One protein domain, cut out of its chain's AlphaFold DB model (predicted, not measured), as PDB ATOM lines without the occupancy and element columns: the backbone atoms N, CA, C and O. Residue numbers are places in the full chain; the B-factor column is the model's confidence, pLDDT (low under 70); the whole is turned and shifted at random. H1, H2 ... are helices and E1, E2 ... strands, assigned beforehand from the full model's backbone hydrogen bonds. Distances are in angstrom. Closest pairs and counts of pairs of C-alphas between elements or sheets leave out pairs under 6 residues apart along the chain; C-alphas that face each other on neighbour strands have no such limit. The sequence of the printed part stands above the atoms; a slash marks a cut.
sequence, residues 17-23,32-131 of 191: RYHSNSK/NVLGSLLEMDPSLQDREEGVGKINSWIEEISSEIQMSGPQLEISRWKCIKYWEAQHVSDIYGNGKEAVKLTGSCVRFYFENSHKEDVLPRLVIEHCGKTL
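Overview. This is residues 17 to 23 and 32 to 131 of the 191 residues of an uncharacterized protein of Clytia hemisphaerica (UniProt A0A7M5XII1). A twisted sheet of four strands has two long helices, H1 and H2, side by side over one face, and its other face is bare; the two layers are drawn out in length by links at the ends, of which residues 91 to 96 stick out free. The printed part has 107 residues, with named elements in the order E1, E2, H1, H2, E3, E4. The sheet's order is E1, E4, E3, E2, mixed, and the class is mixed, helices and strands. The whole is compact, with a radius of gyration of the C-alphas of 15.0 A, yet elongated, spanning 50 by 31 by 21 A.

Along the chain. In the sheet, E3 is residues 104 to 111, 21.5 A from first to last C-alpha, and E4 is residues 121 to 128, 22.0 A, ending at C-alpha 128 (130.124, 110.106, 131.144). E2, residues 33 to 40, measures 16.8 A and bends by 70 degrees at residue 36. E1, residues 17 to 20, measures 10.1 A and begins at C-alpha 17 (132.476, 95.634, 137.919). H1 is residues 47 to 61, 21.5 A. H2, the longest helix, is residues 69 to 87, 27.5 A, beginning at C-alpha 69 (124.108, 79.193, 128.838).

Arrangement. E3 and E4 form a hairpin, antiparallel at 162 degrees, with N 107 and O 125 2.8 A apart, within hydrogen-bond range. E3 is also antiparallel to the edge strand E2, at 165 degrees, with N 38 and O 108 at 2.9 A. The other edge strand, E1, is parallel to E4 at 8 degrees, with N 124 and O 17 at 3.1 A. H1 and H2 are on the same face of the sheet, making two layers, helices on one face of a sheet. H1 lies over E2 at a height over the sheet of 9.6 A and runs along the strands, at 13 degrees to E2 on the local plane; the closest C-alphas are those of Gly 35 and Ile 61, 5.5 A. H2, at a height of 10.3 A, lies over E3 and only just over E4, where 3 of its 19 C-alphas fall; it runs along the strands, at 8 degrees to E3 on the local plane. Its closest C-alphas with E4 are those of Ser 75 and Leu 122, 6.7 A. H1 and H2 form a helical hairpin: they touch, closest at the C-alphas of Val 51 and Ile 80, 5.8 A, with a shallow tilt of 26 degrees, opposite ways. Every O i to N i+4 pair is within hydrogen-bond range in H1, and 14 of 15 in H2. E1 and E3 are apart.

Size, cuts and confidence. The two C-alphas farthest apart are those of Gly 95 and Glu 116, 51.2 A. Residues 24 to 31 are cut out, and C-alphas 23 and 32 are 21.3 A apart across the cut. The link from H2 to E3, 16 residues, is long. Mean pLDDT of the printed part is 75.5; residues 17 to 23, 88 to 104, 113 to 117 and 127 to 131 are under 70.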
ATOM      1  N   ARG A  17     131.801  94.402 137.487       56.78
ATOM      2  CA  ARG A  17     132.476  95.634 137.919       56.78
ATOM      3  C   ARG A  17     131.738  96.832 137.327       56.78
ATOM      4  O   ARG A  17     131.398  96.819 136.153       56.78
ATOM      5  N   TYR A  18     131.485  97.832 138.171       54.66
ATOM      6  CA  TYR A  18     130.848  99.091 137.786       54.66
ATOM      7  C   TYR A  18     131.872 100.216 137.882       54.66
ATOM      8  O   TYR A  18     132.344 100.522 138.984       54.66
ATOM      9  N   HIS A  19     132.187 100.846 136.756       56.12
ATOM     10  CA  HIS A  19     133.049 102.024 136.703       56.12
ATOM     11  C   HIS A  19     132.209 103.290 136.503       56.12
ATOM     12  O   HIS A  19     131.306 103.327 135.670       56.12
ATOM     13  N   SER A  20     132.503 104.332 137.288       49.31
ATOM     14  CA  SER A  20     132.050 105.697 136.997       49.31
ATOM     15  C   SER A  20     133.274 106.562 136.788       49.31
ATOM     16  O   SER A  20     134.162 106.587 137.643       49.31
ATOM     17  N   ASN A  21     133.315 107.259 135.658       48.53
ATOM     18  CA  ASN A  21     134.430 108.113 135.280       48.53
ATOM     19  C   ASN A  21     134.590 109.297 136.248       48.53
ATOM     20  O   ASN A  21     134.047 110.383 136.063       48.53
ATOM     21  N   SER A  22     135.377 109.091 137.302       44.25
ATOM     22  CA  SER A  22     135.826 110.117 138.243       44.25
ATOM     23  C   SER A  22     137.338 110.334 138.094       44.25
ATOM     24  O   SER A  22     138.042 110.425 139.093       44.25
ATOM     25  N   LYS A  23     137.797 110.488 136.844       46.75
ATOM     26  CA  LYS A  23     139.164 110.842 136.423       46.75
ATOM     27  C   LYS A  23     140.274 109.862 136.849       46.75
ATOM     28  O   LYS A  23     140.396 109.524 138.017       46.75
ATOM     29  N   ASN A  32     142.364  92.191 127.352       79.25
ATOM     30  CA  ASN A  32     141.589  91.336 128.248       79.25
ATOM     31  C   ASN A  32     140.137  91.173 127.812       79.25
ATOM     32  O   ASN A  32     139.414  90.397 128.437       79.25
ATOM     33  N   VAL A  33     139.686  91.902 126.791       84.31
ATOM     34  CA  VAL A  33     138.302  91.825 126.325       84.31
ATOM     35  C   VAL A  33     138.089  90.515 125.570       84.31
ATOM     36  O   VAL A  33     138.820  90.181 124.644       84.31
ATOM     37  N   LEU A  34     137.066  89.770 125.975       83.12
ATOM     38  CA  LEU A  34     136.628  88.553 125.308       83.12
ATOM     39  C   LEU A  34     135.532  88.885 124.298       83.12
ATOM     40  O   LEU A  34     134.473  89.400 124.667       83.12
ATOM     41  N   GLY A  35     135.803  88.562 123.038       85.81
ATOM     42  CA  GLY A  35     134.949  88.885 121.905       85.81
ATOM     43  C   GLY A  35     134.880  90.379 121.635       85.81
ATOM     44  O   GLY A  35     135.907  91.045 121.499       85.81
ATOM     45  N   SER A  36     133.664  90.911 121.541       88.56
ATOM     46  CA  SER A  36     133.427  92.310 121.195       88.56
ATOM     47  C   SER A  36     132.904  93.135 122.374       88.56
ATOM     48  O   SER A  36     132.206  92.647 123.267       88.56
ATOM     49  N   LEU A  37     133.230  94.429 122.359       91.94
ATOM     50  CA  LEU A  37     132.704  95.426 123.288       91.94
ATOM     51  C   LEU A  37     131.471  96.103 122.680       91.94
ATOM     52  O   LEU A  37     131.534  96.637 121.572       91.94
ATOM     53  N   LEU A  38     130.371  96.147 123.433       92.56
ATOM     54  CA  LEU A  38     129.160  96.875 123.064       92.56
ATOM     55  C   LEU A  38     129.152  98.254 123.726       92.56
ATOM     56  O   LEU A  38     129.006  98.359 124.943       92.56
ATOM     57  N   GLU A  39     129.252  99.315 122.926       90.62
ATOM     58  CA  GLU A  39     129.085 100.701 123.371       90.62
ATOM     59  C   GLU A  39     127.735 101.259 122.898       90.62
ATOM     60  O   GLU A  39     127.380 101.160 121.724       90.62
ATOM     61  N   MET A  40     126.970 101.860 123.810       90.19
ATOM     62  CA  MET A  40     125.665 102.455 123.514       90.19
ATOM     63  C   MET A  40     125.491 103.806 124.201       90.19
ATOM     64  O   MET A  40     126.001 104.027 125.297       90.19
ATOM     65  N   ASP A  41     124.725 104.700 123.579       86.06
ATOM     66  CA  ASP A  41     124.398 106.018 124.126       86.06
ATOM     67  C   ASP A  41     122.887 106.097 124.425       86.06
ATOM     68  O   ASP A  41     122.091 106.183 123.486       86.06
ATOM     69  N   PRO A  42     122.473 106.092 125.710       80.94
ATOM     70  CA  PRO A  42     121.073 106.241 126.123       80.94
ATOM     71  C   PRO A  42     120.423 107.573 125.716       80.94
ATOM     72  O   PRO A  42     119.226 107.760 125.906       80.94
ATOM     73  N   SER A  43     121.195 108.553 125.236       78.12
ATOM     74  CA  SER A  43     120.654 109.811 124.711       78.12
ATOM     75  C   SER A  43     120.300 109.752 123.225       78.12
ATOM     76  O   SER A  43     119.531 110.598 122.767       78.12
ATOM     77  N   LEU A  44     120.839 108.768 122.497       81.06
ATOM     78  CA  LEU A  44     120.631 108.582 121.058       81.06
ATOM     79  C   LEU A  44     119.737 107.388 120.727       81.06
ATOM     80  O   LEU A  44     119.211 107.330 119.622       81.06
ATOM     81  N   GLN A  45     119.603 106.442 121.653       84.19
ATOM     82  CA  GLN A  45     118.893 105.182 121.454       84.19
ATOM     83  C   GLN A  45     117.759 105.086 122.461       84.19
ATOM     84  O   GLN A  45     117.925 105.494 123.612       84.19
ATOM     85  N   ASP A  46     116.624 104.548 122.028       87.12
ATOM     86  CA  ASP A  46     115.511 104.293 122.930       87.12
ATOM     87  C   ASP A  46     115.715 103.002 123.742       87.12
ATOM     88  O   ASP A  46     116.688 102.246 123.593       87.12
ATOM     89  N   ARG A  47     114.791 102.774 124.679       87.19
ATOM     90  CA  ARG A  47     114.863 101.642 125.595       87.19
ATOM     91  C   ARG A  47     114.859 100.327 124.818       87.19
ATOM     92  O   ARG A  47     115.682  99.460 125.111       87.19
ATOM     93  N   GLU A  48     113.945 100.169 123.875       92.38
ATOM     94  CA  GLU A  48     113.713  98.938 123.128       92.38
ATOM     95  C   GLU A  48     114.864  98.632 122.157       92.38
ATOM     96  O   GLU A  48     115.320  97.487 122.098       92.38
ATOM     97  N   GLU A  49     115.398  99.645 121.473       92.38
ATOM     98  CA  GLU A  49     116.544  99.538 120.570       92.38
ATOM     99  C   GLU A  49     117.774  99.002 121.309       92.38
ATOM    100  O   GLU A  49     118.411  98.046 120.855       92.38
ATOM    101  N   GLY A  50     118.090  99.562 122.479       92.31
ATOM    102  CA  GLY A  50     119.240  99.088 123.248       92.31
ATOM    103  C   GLY A  50     119.041  97.692 123.845       92.31
ATOM    104  O   GLY A  50     119.999  96.923 123.915       92.31
ATOM    105  N   VAL A  51     117.809  97.300 124.201       94.50
ATOM    106  CA  VAL A  51     117.512  95.903 124.581       94.50
ATOM    107  C   VAL A  51     117.751  94.962 123.400       94.50
ATOM    108  O   VAL A  51     118.373  93.913 123.578       94.50
ATOM    109  N   GLY A  52     117.314  95.344 122.196       96.69
ATOM    110  CA  GLY A  52     117.579  94.597 120.967       96.69
ATOM    111  C   GLY A  52     119.075  94.393 120.732       96.69
ATOM    112  O   GLY A  52     119.520  93.258 120.571       96.69
ATOM    113  N   LYS A  53     119.868  95.467 120.823       96.12
ATOM    114  CA  LYS A  53     121.332  95.405 120.667       96.12
ATOM    115  C   LYS A  53     122.010  94.522 121.705       96.12
ATOM    116  O   LYS A  53     122.904  93.767 121.345       96.12
ATOM    117  N   ILE A  54     121.581  94.569 122.967       96.25
ATOM    118  CA  ILE A  54     122.122  93.691 124.019       96.25
ATOM    119  C   ILE A  54     121.865  92.218 123.694       96.25
ATOM    120  O   ILE A  54     122.755  91.391 123.892       96.25
ATOM    121  N   ASN A  55     120.666  91.882 123.213       96.81
ATOM    122  CA  ASN A  55     120.333  90.505 122.853       96.81
ATOM    123  C   ASN A  55     121.207  90.009 121.699       96.81
ATOM    124  O   ASN A  55     121.857  88.976 121.849       96.81
ATOM    125  N   SER A  56     121.283  90.780 120.610       96.06
ATOM    126  CA  SER A  56     122.105  90.434 119.445       96.06
ATOM    127  C   SER A  56     123.590  90.332 119.791       96.06
ATOM    128  O   SER A  56     124.241  89.367 119.409       96.06
ATOM    129  N   TRP A  57     124.112  91.277 120.576       96.31
ATOM    130  CA  TRP A  57     125.509  91.268 121.010       96.31
ATOM    131  C   TRP A  57     125.851  90.019 121.828       96.31
ATOM    132  O   TRP A  57     126.874  89.391 121.583       96.31
ATOM    133  N   ILE A  58     124.989  89.614 122.769       94.06
ATOM    134  CA  ILE A  58     125.234  88.404 123.570       94.06
ATOM    135  C   ILE A  58     125.198  87.139 122.722       94.06
ATOM    136  O   ILE A  58     125.964  86.218 122.992       94.06
ATOM    137  N   GLU A  59     124.321  87.070 121.724       93.25
ATOM    138  CA  GLU A  59     124.281  85.937 120.798       93.25
ATOM    139  C   GLU A  59     125.564  85.850 119.967       93.25
ATOM    140  O   GLU A  59     126.140  84.767 119.871       93.25
ATOM    141  N   GLU A  60     126.053  86.980 119.453       92.88
ATOM    142  CA  GLU A  60     127.289  87.070 118.667       92.88
ATOM    143  C   GLU A  60     128.506  86.567 119.460       92.88
ATOM    144  O   GLU A  60     129.183  85.624 119.050       92.88
ATOM    145  N   ILE A  61     128.722  87.112 120.658       90.12
ATOM    146  CA  ILE A  61     129.895  86.782 121.484       90.12
ATOM    147  C   ILE A  61     129.771  85.436 122.211       90.12
ATOM    148  O   ILE A  61     130.749  84.951 122.779       90.12
ATOM    149  N   SER A  62     128.583  84.820 122.249       88.31
ATOM    150  CA  SER A  62     128.333  83.600 123.040       88.31
ATOM    151  C   SER A  62     129.257  82.436 122.682       88.31
ATOM    152  O   SER A  62     129.563  81.614 123.541       88.31
ATOM    153  N   SER A  63     129.703  82.378 121.425       85.75
ATOM    154  CA  SER A  63     130.610  81.341 120.930       85.75
ATOM    155  C   SER A  63     132.071  81.570 121.332       85.75
ATOM    156  O   SER A  63     132.844  80.618 121.431       85.75
ATOM    157  N   GLU A  64     132.439  82.821 121.599       84.25
ATOM    158  CA  GLU A  64     133.800  83.243 121.941       84.25
ATOM    159  C   GLU A  64     134.038  83.199 123.452       84.25
ATOM    160  O   GLU A  64     135.149  82.973 123.934       84.25
ATOM    161  N   ILE A  65     132.967  83.390 124.218       82.12
ATOM    162  CA  ILE A  65     133.010  83.419 125.669       82.12
ATOM    163  C   ILE A  65     132.780  82.004 126.192       82.12
ATOM    164  O   ILE A  65     131.711  81.425 126.029       82.12
ATOM    165  N   GLN A  66     133.772  81.458 126.898       81.69
ATOM    166  CA  GLN A  66     133.714  80.137 127.539       81.69
ATOM    167  C   GLN A  66     132.804  80.133 128.789       81.69
ATOM    168  O   GLN A  66     133.225  79.796 129.895       81.69
ATOM    169  N   MET A  67     131.548  80.555 128.640       83.81
ATOM    170  CA  MET A  67     130.535  80.600 129.695       83.81
ATOM    171  C   MET A  67     129.387  79.639 129.400       83.81
ATOM    172  O   MET A  67     129.020  79.392 128.254       83.81
ATOM    173  N   SER A  68     128.767  79.119 130.459       87.56
ATOM    174  CA  SER A  68     127.558  78.302 130.314       87.56
ATOM    175  C   SER A  68     126.341  79.151 129.919       87.56
ATOM    176  O   SER A  68     126.230  80.317 130.311       87.56
ATOM    177  N   GLY A  69     125.371  78.543 129.223       87.88
ATOM    178  CA  GLY A  69     124.108  79.193 128.838       87.88
ATOM    179  C   GLY A  69     123.407  79.942 129.986       87.88
ATOM    180  O   GLY A  69     123.099  81.123 129.829       87.88
ATOM    181  N   PRO A  70     123.234  79.345 131.184       89.44
ATOM    182  CA  PRO A  70     122.642  80.048 132.324       89.44
ATOM    183  C   PRO A  70     123.406  81.307 132.756       89.44
ATOM    184  O   PRO A  70     122.804  82.282 133.203       89.44
ATOM    185  N   GLN A  71     124.735  81.316 132.637       85.81
ATOM    186  CA  GLN A  71     125.543  82.477 133.014       85.81
ATOM    187  C   GLN A  71     125.463  83.594 131.969       85.81
ATOM    188  O   GLN A  71     125.457  84.773 132.342       85.81
ATOM    189  N   LEU A  72     125.359  83.238 130.686       89.62
ATOM    190  CA  LEU A  72     125.080  84.191 129.613       89.62
ATOM    191  C   LEU A  72     123.698  84.831 129.799       89.62
ATOM    192  O   LEU A  72     123.595  86.055 129.751       89.62
ATOM    193  N   GLU A  73     122.669  84.053 130.148       90.62
ATOM    194  CA  GLU A  73     121.327  84.580 130.458       90.62
ATOM    195  C   GLU A  73     121.333  85.556 131.642       90.62
ATOM    196  O   GLU A  73     120.738  86.635 131.586       90.62
ATOM    197  N   ILE A  74     122.052  85.222 132.719       88.00
ATOM    198  CA  ILE A  74     122.212  86.126 133.868       88.00
ATOM    199  C   ILE A  74     122.912  87.424 133.446       88.00
ATOM    200  O   ILE A  74     122.564  88.504 133.932       88.00
ATOM    201  N   SER A  75     123.911  87.332 132.571       90.94
ATOM    202  CA  SER A  75     124.653  88.493 132.076       90.94
ATOM    203  C   SER A  75     123.774  89.372 131.187       90.94
ATOM    204  O   SER A  75     123.711  90.581 131.415       90.94
ATOM    205  N   ARG A  76     122.986  88.767 130.291       94.12
ATOM    206  CA  ARG A  76     121.955  89.439 129.486       94.12
ATOM    207  C   ARG A  76     120.987  90.223 130.347       94.12
ATOM    208  O   ARG A  76     120.804  91.422 130.142       94.12
ATOM    209  N   TRP A  77     120.438  89.581 131.372       90.44
ATOM    210  CA  TRP A  77     119.527  90.234 132.306       90.44
ATOM    211  C   TRP A  77     120.159  91.427 133.024       90.44
ATOM    212  O   TRP A  77     119.497  92.452 133.196       90.44
ATOM    213  N   LYS A  78     121.432  91.330 133.426       88.50
ATOM    214  CA  LYS A  78     122.152  92.450 134.054       88.50
ATOM    215  C   LYS A  78     122.323  93.621 133.094       88.50
ATOM    216  O   LYS A  78     122.051  94.751 133.496       88.50
ATOM    217  N   CYS A  79     122.718  93.359 131.850       90.75
ATOM    218  CA  CYS A  79     122.864  94.393 130.828       90.75
ATOM    219  C   CYS A  79     121.528  95.090 130.549       90.75
ATOM    220  O   CYS A  79     121.451  96.315 130.636       90.75
ATOM    221  N   ILE A  80     120.458  94.318 130.318       90.44
ATOM    222  CA  ILE A  80     119.108  94.850 130.069       90.44
ATOM    223  C   ILE A  80     118.646  95.704 131.245       90.44
ATOM    224  O   ILE A  80     118.241  96.846 131.056       90.44
ATOM    225  N   LYS A  81     118.750  95.199 132.479       85.62
ATOM    226  CA  LYS A  81     118.309  95.953 133.661       85.62
ATOM    227  C   LYS A  81     119.089  97.243 133.851       85.62
ATOM    228  O   LYS A  81     118.508  98.253 134.244       85.62
ATOM    229  N   TYR A  82     120.387  97.220 133.567       85.31
ATOM    230  CA  TYR A  82     121.212  98.416 133.625       85.31
ATOM    231  C   TYR A  82     120.815  99.441 132.556       85.31
ATOM    232  O   TYR A  82     120.730 100.633 132.859       85.31
ATOM    233  N   TRP A  83     120.545  98.982 131.333       87.94
ATOM    234  CA  TRP A  83     120.092  99.813 130.219       87.94
ATOM    235  C   TRP A  83     118.722 100.444 130.482       87.94
ATOM    236  O   TRP A  83     118.552 101.659 130.353       87.94
ATOM    237  N   GLU A  84     117.759  99.644 130.940       84.00
ATOM    238  CA  GLU A  84     116.436 100.123 131.336       84.00
ATOM    239  C   GLU A  84     116.544 101.189 132.430       84.00
ATOM    240  O   GLU A  84     115.881 102.219 132.353       84.00
ATOM    241  N   ALA A  85     117.432 101.002 133.411       78.56
ATOM    242  CA  ALA A  85     117.646 101.981 134.474       78.56
ATOM    243  C   ALA A  85     118.145 103.347 133.963       78.56
ATOM    244  O   ALA A  85     117.875 104.352 134.620       78.56
ATOM    245  N   GLN A  86     118.804 103.417 132.796       76.31
ATOM    246  CA  GLN A  86     119.175 104.701 132.175       76.31
ATOM    247  C   GLN A  86     117.943 105.485 131.690       76.31
ATOM    248  O   GLN A  86     117.937 106.715 131.695       76.31
ATOM    249  N   HIS A  87     116.877 104.770 131.329       72.62
ATOM    250  CA  HIS A  87     115.648 105.324 130.764       72.62
ATOM    251  C   HIS A  87     114.573 105.608 131.819       72.62
ATOM    252  O   HIS A  87     113.653 106.379 131.570       72.62
ATOM    253  N   VAL A  88     114.704 105.068 133.036       66.06
ATOM    254  CA  VAL A  88     113.748 105.250 134.154       66.06
ATOM    255  C   VAL A  88     113.841 106.655 134.805       66.06
ATOM    256  O   VAL A  88     113.397 106.888 135.930       66.06
ATOM    257  N   SER A  89     114.351 107.651 134.078       50.88
ATOM    258  CA  SER A  89     114.465 109.047 134.534       50.88
ATOM    259  C   SER A  89     113.120 109.747 134.809       50.88
ATOM    260  O   SER A  89     113.128 110.835 135.380       50.88
ATOM    261  N   ASP A  90     111.977 109.115 134.518       42.22
ATOM    262  CA  ASP A  90     110.648 109.632 134.876       42.22
ATOM    263  C   ASP A  90     110.215 109.327 136.327       42.22
ATOM    264  O   ASP A  90     109.261 109.927 136.816       42.22
ATOM    265  N   ILE A  91     110.899 108.438 137.066       42.16
ATOM    266  CA  ILE A  91     110.369 107.926 138.355       42.16
ATOM    267  C   ILE A  91     111.031 108.528 139.609       42.16
ATOM    268  O   ILE A  91     110.469 108.447 140.700       42.16
ATOM    269  N   TYR A  92     112.168 109.220 139.499       40.16
ATOM    270  CA  TYR A  92     112.791 109.879 140.668       40.16
ATOM    271  C   TYR A  92     112.714 111.407 140.644       40.16
ATOM    272  O   TYR A  92     113.390 112.084 141.419       40.16
ATOM    273  N   GLY A  93     111.816 111.955 139.826       36.91
ATOM    274  CA  GLY A  93     111.363 113.335 139.923       36.91
ATOM    275  C   GLY A  93     110.320 113.500 141.023       36.91
ATOM    276  O   GLY A  93     109.180 113.854 140.745       36.91
ATOM    277  N   ASN A  94     110.698 113.306 142.290       34.94
ATOM    278  CA  ASN A  94     109.896 113.833 143.397       34.94
ATOM    279  C   ASN A  94     110.114 115.362 143.450       34.94
ATOM    280  O   ASN A  94     110.835 115.877 144.304       34.94
ATOM    281  N   GLY A  95     109.628 116.074 142.425       41.84
ATOM    282  CA  GLY A  95     109.717 117.531 142.274       41.84
ATOM    283  C   GLY A  95     111.129 118.136 142.219       41.84
ATOM    284  O   GLY A  95     111.259 119.355 142.309       41.84
ATOM    285  N   LYS A  96     112.194 117.332 142.101       41.78
ATOM    286  CA  LYS A  96     113.581 117.811 142.028       41.78
ATOM    287  C   LYS A  96     114.260 117.243 140.790       41.78
ATOM    288  O   LYS A  96     114.298 116.033 140.618       41.78
ATOM    289  N   GLU A  97     114.722 118.173 139.955       42.81
ATOM    290  CA  GLU A  97     115.528 118.032 138.737       42.81
ATOM    291  C   GLU A  97     116.072 116.608 138.511       42.81
ATOM    292  O   GLU A  97     117.008 116.169 139.185       42.81
ATOM    293  N   ALA A  98     115.492 115.890 137.542       45.44
ATOM    294  CA  ALA A  98     116.078 114.657 137.039       45.44
ATOM    295  C   ALA A  98     117.458 115.001 136.470       45.44
ATOM    296  O   ALA A  98     117.578 115.761 135.506       45.44
ATOM    297  N   VAL A  99     118.517 114.476 137.089       45.38
ATOM    298  CA  VAL A  99     119.871 114.582 136.545       45.38
ATOM    299  C   VAL A  99     119.923 113.663 135.333       45.38
ATOM    300  O   VAL A  99     120.318 112.505 135.435       45.38
ATOM    301  N   LYS A 100     119.475 114.169 134.181       47.56
ATOM    302  CA  LYS A 100     119.681 113.498 132.904       47.56
ATOM    303  C   LYS A 100     121.182 113.529 132.653       47.56
ATOM    304  O   LYS A 100     121.770 114.600 132.500       47.56
ATOM    305  N   LEU A 101     121.813 112.361 132.677       49.50
ATOM    306  CA  LEU A 101     123.207 112.198 132.284       49.50
ATOM    307  C   LEU A 101     123.262 112.378 130.759       49.50
ATOM    308  O   LEU A 101     123.231 111.431 129.989       49.50
ATOM    309  N   THR A 102     123.212 113.628 130.303       42.47
ATOM    310  CA  THR A 102     123.311 113.968 128.882       42.47
ATOM    311  C   THR A 102     124.766 113.819 128.444       42.47
ATOM    312  O   THR A 102     125.631 114.508 128.990       42.47
ATOM    313  N   GLY A 103     125.033 112.942 127.470       49.12
ATOM    314  CA  GLY A 103     126.373 112.698 126.922       49.12
ATOM    315  C   GLY A 103     127.179 111.616 127.647       49.12
ATOM    316  O   GLY A 103     128.403 111.728 127.736       49.12
ATOM    317  N   SER A 104     126.511 110.611 128.216       63.97
ATOM    318  CA  SER A 104     127.166 109.432 128.785       63.97
ATOM    319  C   SER A 104     126.912 108.190 127.944       63.97
ATOM    320  O   SER A 104     125.758 107.808 127.793       63.97
ATOM    321  N   CYS A 105     127.966 107.529 127.468       78.38
ATOM    322  CA  CYS A 105     127.860 106.199 126.883       78.38
ATOM    323  C   CYS A 105     127.990 105.112 127.958       78.38
ATOM    324  O   CYS A 105     128.576 105.307 129.028       78.38
ATOM    325  N   VAL A 106     127.403 103.956 127.683       84.44
ATOM    326  CA  VAL A 106     127.507 102.744 128.488       84.44
ATOM    327  C   VAL A 106     128.243 101.704 127.664       84.44
ATOM    328  O   VAL A 106     127.936 101.527 126.486       84.44
ATOM    329  N   ARG A 107     129.197 101.017 128.284       88.62
ATOM    330  CA  ARG A 107     129.944  99.920 127.672       88.62
ATOM    331  C   ARG A 107     129.652  98.621 128.398       88.62
ATOM    332  O   ARG A 107     129.693  98.579 129.629       88.62
ATOM    333  N   PHE A 108     129.401  97.576 127.628       91.56
ATOM    334  CA  PHE A 108     129.271  96.204 128.092       91.56
ATOM    335  C   PHE A 108     130.350  95.371 127.417       91.56
ATOM    336  O   PHE A 108     130.508  95.431 126.200       91.56
ATOM    337  N   TYR A 109     131.107  94.619 128.202       90.88
ATOM    338  CA  TYR A 109     132.125  93.716 127.678       90.88
ATOM    339  C   TYR A 109     132.448  92.632 128.701       90.88
ATOM    340  O   TYR A 109     132.130  92.779 129.882       90.88
ATOM    341  N   PHE A 110     133.049  91.533 128.260       90.44
ATOM    342  CA  PHE A 110     133.553  90.500 129.158       90.44
ATOM    343  C   PHE A 110     135.069  90.606 129.253       90.44
ATOM    344  O   PHE A 110     135.733  90.786 128.241       90.44
ATOM    345  N   GLU A 111     135.610  90.499 130.459       88.19
ATOM    346  CA  GLU A 111     137.050  90.432 130.696       88.19
ATOM    347  C   GLU A 111     137.462  88.989 130.979       88.19
ATOM    348  O   GLU A 111     136.813  88.293 131.774       88.19
ATOM    349  N   ASN A 112     138.564  88.558 130.370       82.25
ATOM    350  CA  ASN A 112     139.263  87.362 130.794       82.25
ATOM    351  C   ASN A 112     139.946  87.632 132.135       82.25
ATOM    352  O   ASN A 112     140.560  88.677 132.357       82.25
ATOM    353  N   SER A 113     139.858  86.673 133.044       67.38
ATOM    354  CA  SER A 113     140.671  86.715 134.246       67.38
ATOM    355  C   SER A 113     141.984  86.015 133.918       67.38
ATOM    356  O   SER A 113     141.978  84.824 133.645       67.38
ATOM    357  N   HIS A 114     143.116  86.720 134.014       61.66
ATOM    358  CA  HIS A 114     144.491  86.191 133.850       61.66
ATOM    359  C   HIS A 114     144.868  85.014 134.776       61.66
ATOM    360  O   HIS A 114     146.027  84.619 134.865       61.66
ATOM    361  N   LYS A 115     143.911  84.479 135.533       65.44
ATOM    362  CA  LYS A 115     144.070  83.341 136.427       65.44
ATOM    363  C   LYS A 115     143.353  82.153 135.809       65.44
ATOM    364  O   LYS A 115     142.154  82.249 135.551       65.44
ATOM    365  N   GLU A 116     144.082  81.054 135.635       57.66
ATOM    366  CA  GLU A 116     143.510  79.760 135.260       57.66
ATOM    367  C   GLU A 116     142.314  79.418 136.173       57.66
ATOM    368  O   GLU A 116     142.308  79.754 137.362       57.66
ATOM    369  N   ASP A 117     141.278  78.814 135.587       61.91
ATOM    370  CA  ASP A 117     139.998  78.429 136.209       61.91
ATOM    371  C   ASP A 117     139.048  79.554 136.662       61.91
ATOM    372  O   ASP A 117     138.021  79.286 137.297       61.91
ATOM    373  N   VAL A 118     139.310  80.818 136.320       72.38
ATOM    374  CA  VAL A 118     138.364  81.905 136.613       72.38
ATOM    375  C   VAL A 118     137.525  82.235 135.383       72.38
ATOM    376  O   VAL A 118     138.035  82.677 134.360       72.38
ATOM    377  N   LEU A 119     136.207  82.064 135.517       76.31
ATOM    378  CA  LEU A 119     135.249  82.372 134.458       76.31
ATOM    379  C   LEU A 119     135.311  83.844 134.013       76.31
ATOM    380  O   LEU A 119     135.534  84.724 134.856       76.31
ATOM    381  N   PRO A 120     135.011  84.117 132.729       84.62
ATOM    382  CA  PRO A 120     134.870  85.467 132.204       84.62
ATOM    383  C   PRO A 120     133.977  86.353 133.073       84.62
ATOM    384  O   PRO A 120     132.924  85.932 133.569       84.62
ATOM    385  N   ARG A 121     134.384  87.610 133.247       85.25
ATOM    386  CA  ARG A 121     133.667  88.580 134.078       85.25
ATOM    387  C   ARG A 121     132.966  89.612 133.209       85.25
ATOM    388  O   ARG A 121     133.622  90.320 132.462       85.25
ATOM    389  N   LEU A 122     131.655  89.778 133.384       88.88
ATOM    390  CA  LEU A 122     130.924  90.889 132.771       88.88
ATOM    391  C   LEU A 122     131.374  92.221 133.388       88.88
ATOM    392  O   LEU A 122     131.385  92.386 134.611       88.88
ATOM    393  N   VAL A 123     131.657  93.211 132.557       86.50
ATOM    394  CA  VAL A 123     131.923  94.587 132.966       86.50
ATOM    395  C   VAL A 123     130.866  95.504 132.376       86.50
ATOM    396  O   VAL A 123     130.493  95.388 131.210       86.50
ATOM    397  N   ILE A 124     130.359  96.400 133.225       85.94
ATOM    398  CA  ILE A 124     129.396  97.430 132.848       85.94
ATOM    399  C   ILE A 124     129.998  98.772 133.236       85.94
ATOM    400  O   ILE A 124     130.093  99.121 134.418       85.94
ATOM    401  N   GLU A 125     130.427  99.529 132.241       81.12
ATOM    402  CA  GLU A 125     131.067 100.818 132.438       81.12
ATOM    403  C   GLU A 125     130.143 101.955 132.008       81.12
ATOM    404  O   GLU A 125     129.511 101.910 130.957       81.12
ATOM    405  N   HIS A 126     130.074 102.997 132.835       75.31
ATOM    406  CA  HIS A 126     129.365 104.225 132.514       75.31
ATOM    407  C   HIS A 126     130.361 105.348 132.222       75.31
ATOM    408  O   HIS A 126     130.903 106.008 133.122       75.31
ATOM    409  N   CYS A 127     130.560 105.596 130.936       69.62
ATOM    410  CA  CYS A 127     131.448 106.594 130.377       69.62
ATOM    411  C   CYS A 127     130.706 107.921 130.211       69.62
ATOM    412  O   CYS A 127     130.116 108.198 129.175       69.62
ATOM    413  N   GLY A 128     130.738 108.780 131.229       59.00
ATOM    414  CA  GLY A 128     130.124 110.106 131.144       59.00
ATOM    415  C   GLY A 128     130.973 111.199 131.773       59.00
ATOM    416  O   GLY A 128     131.662 110.972 132.768       59.00
ATOM    417  N   LYS A 129     130.878 112.416 131.230       48.38
ATOM    418  CA  LYS A 129     131.211 113.631 131.982       48.38
ATOM    419  C   LYS A 129     129.990 113.985 132.820       48.38
ATOM    420  O   LYS A 129     128.961 114.364 132.272       48.38
ATOM    421  N   THR A 130     130.086 113.885 134.143       44.22
ATOM    422  CA  THR A 130     129.027 114.378 135.031       44.22
ATOM    423  C   THR A 130     128.906 115.892 134.860       44.22
ATOM    424  O   THR A 130     129.674 116.656 135.450       44.22
ATOM    425  N   LEU A 131     127.961 116.354 134.045       38.53
ATOM    426  CA  LEU A 131     127.582 117.759 134.027       38.53
ATOM    427  C   LEU A 131     126.692 117.993 135.243       38.53
ATOM    428  O   LEU A 131     125.519 117.634 135.261       38.53
TER     429      LEU A 131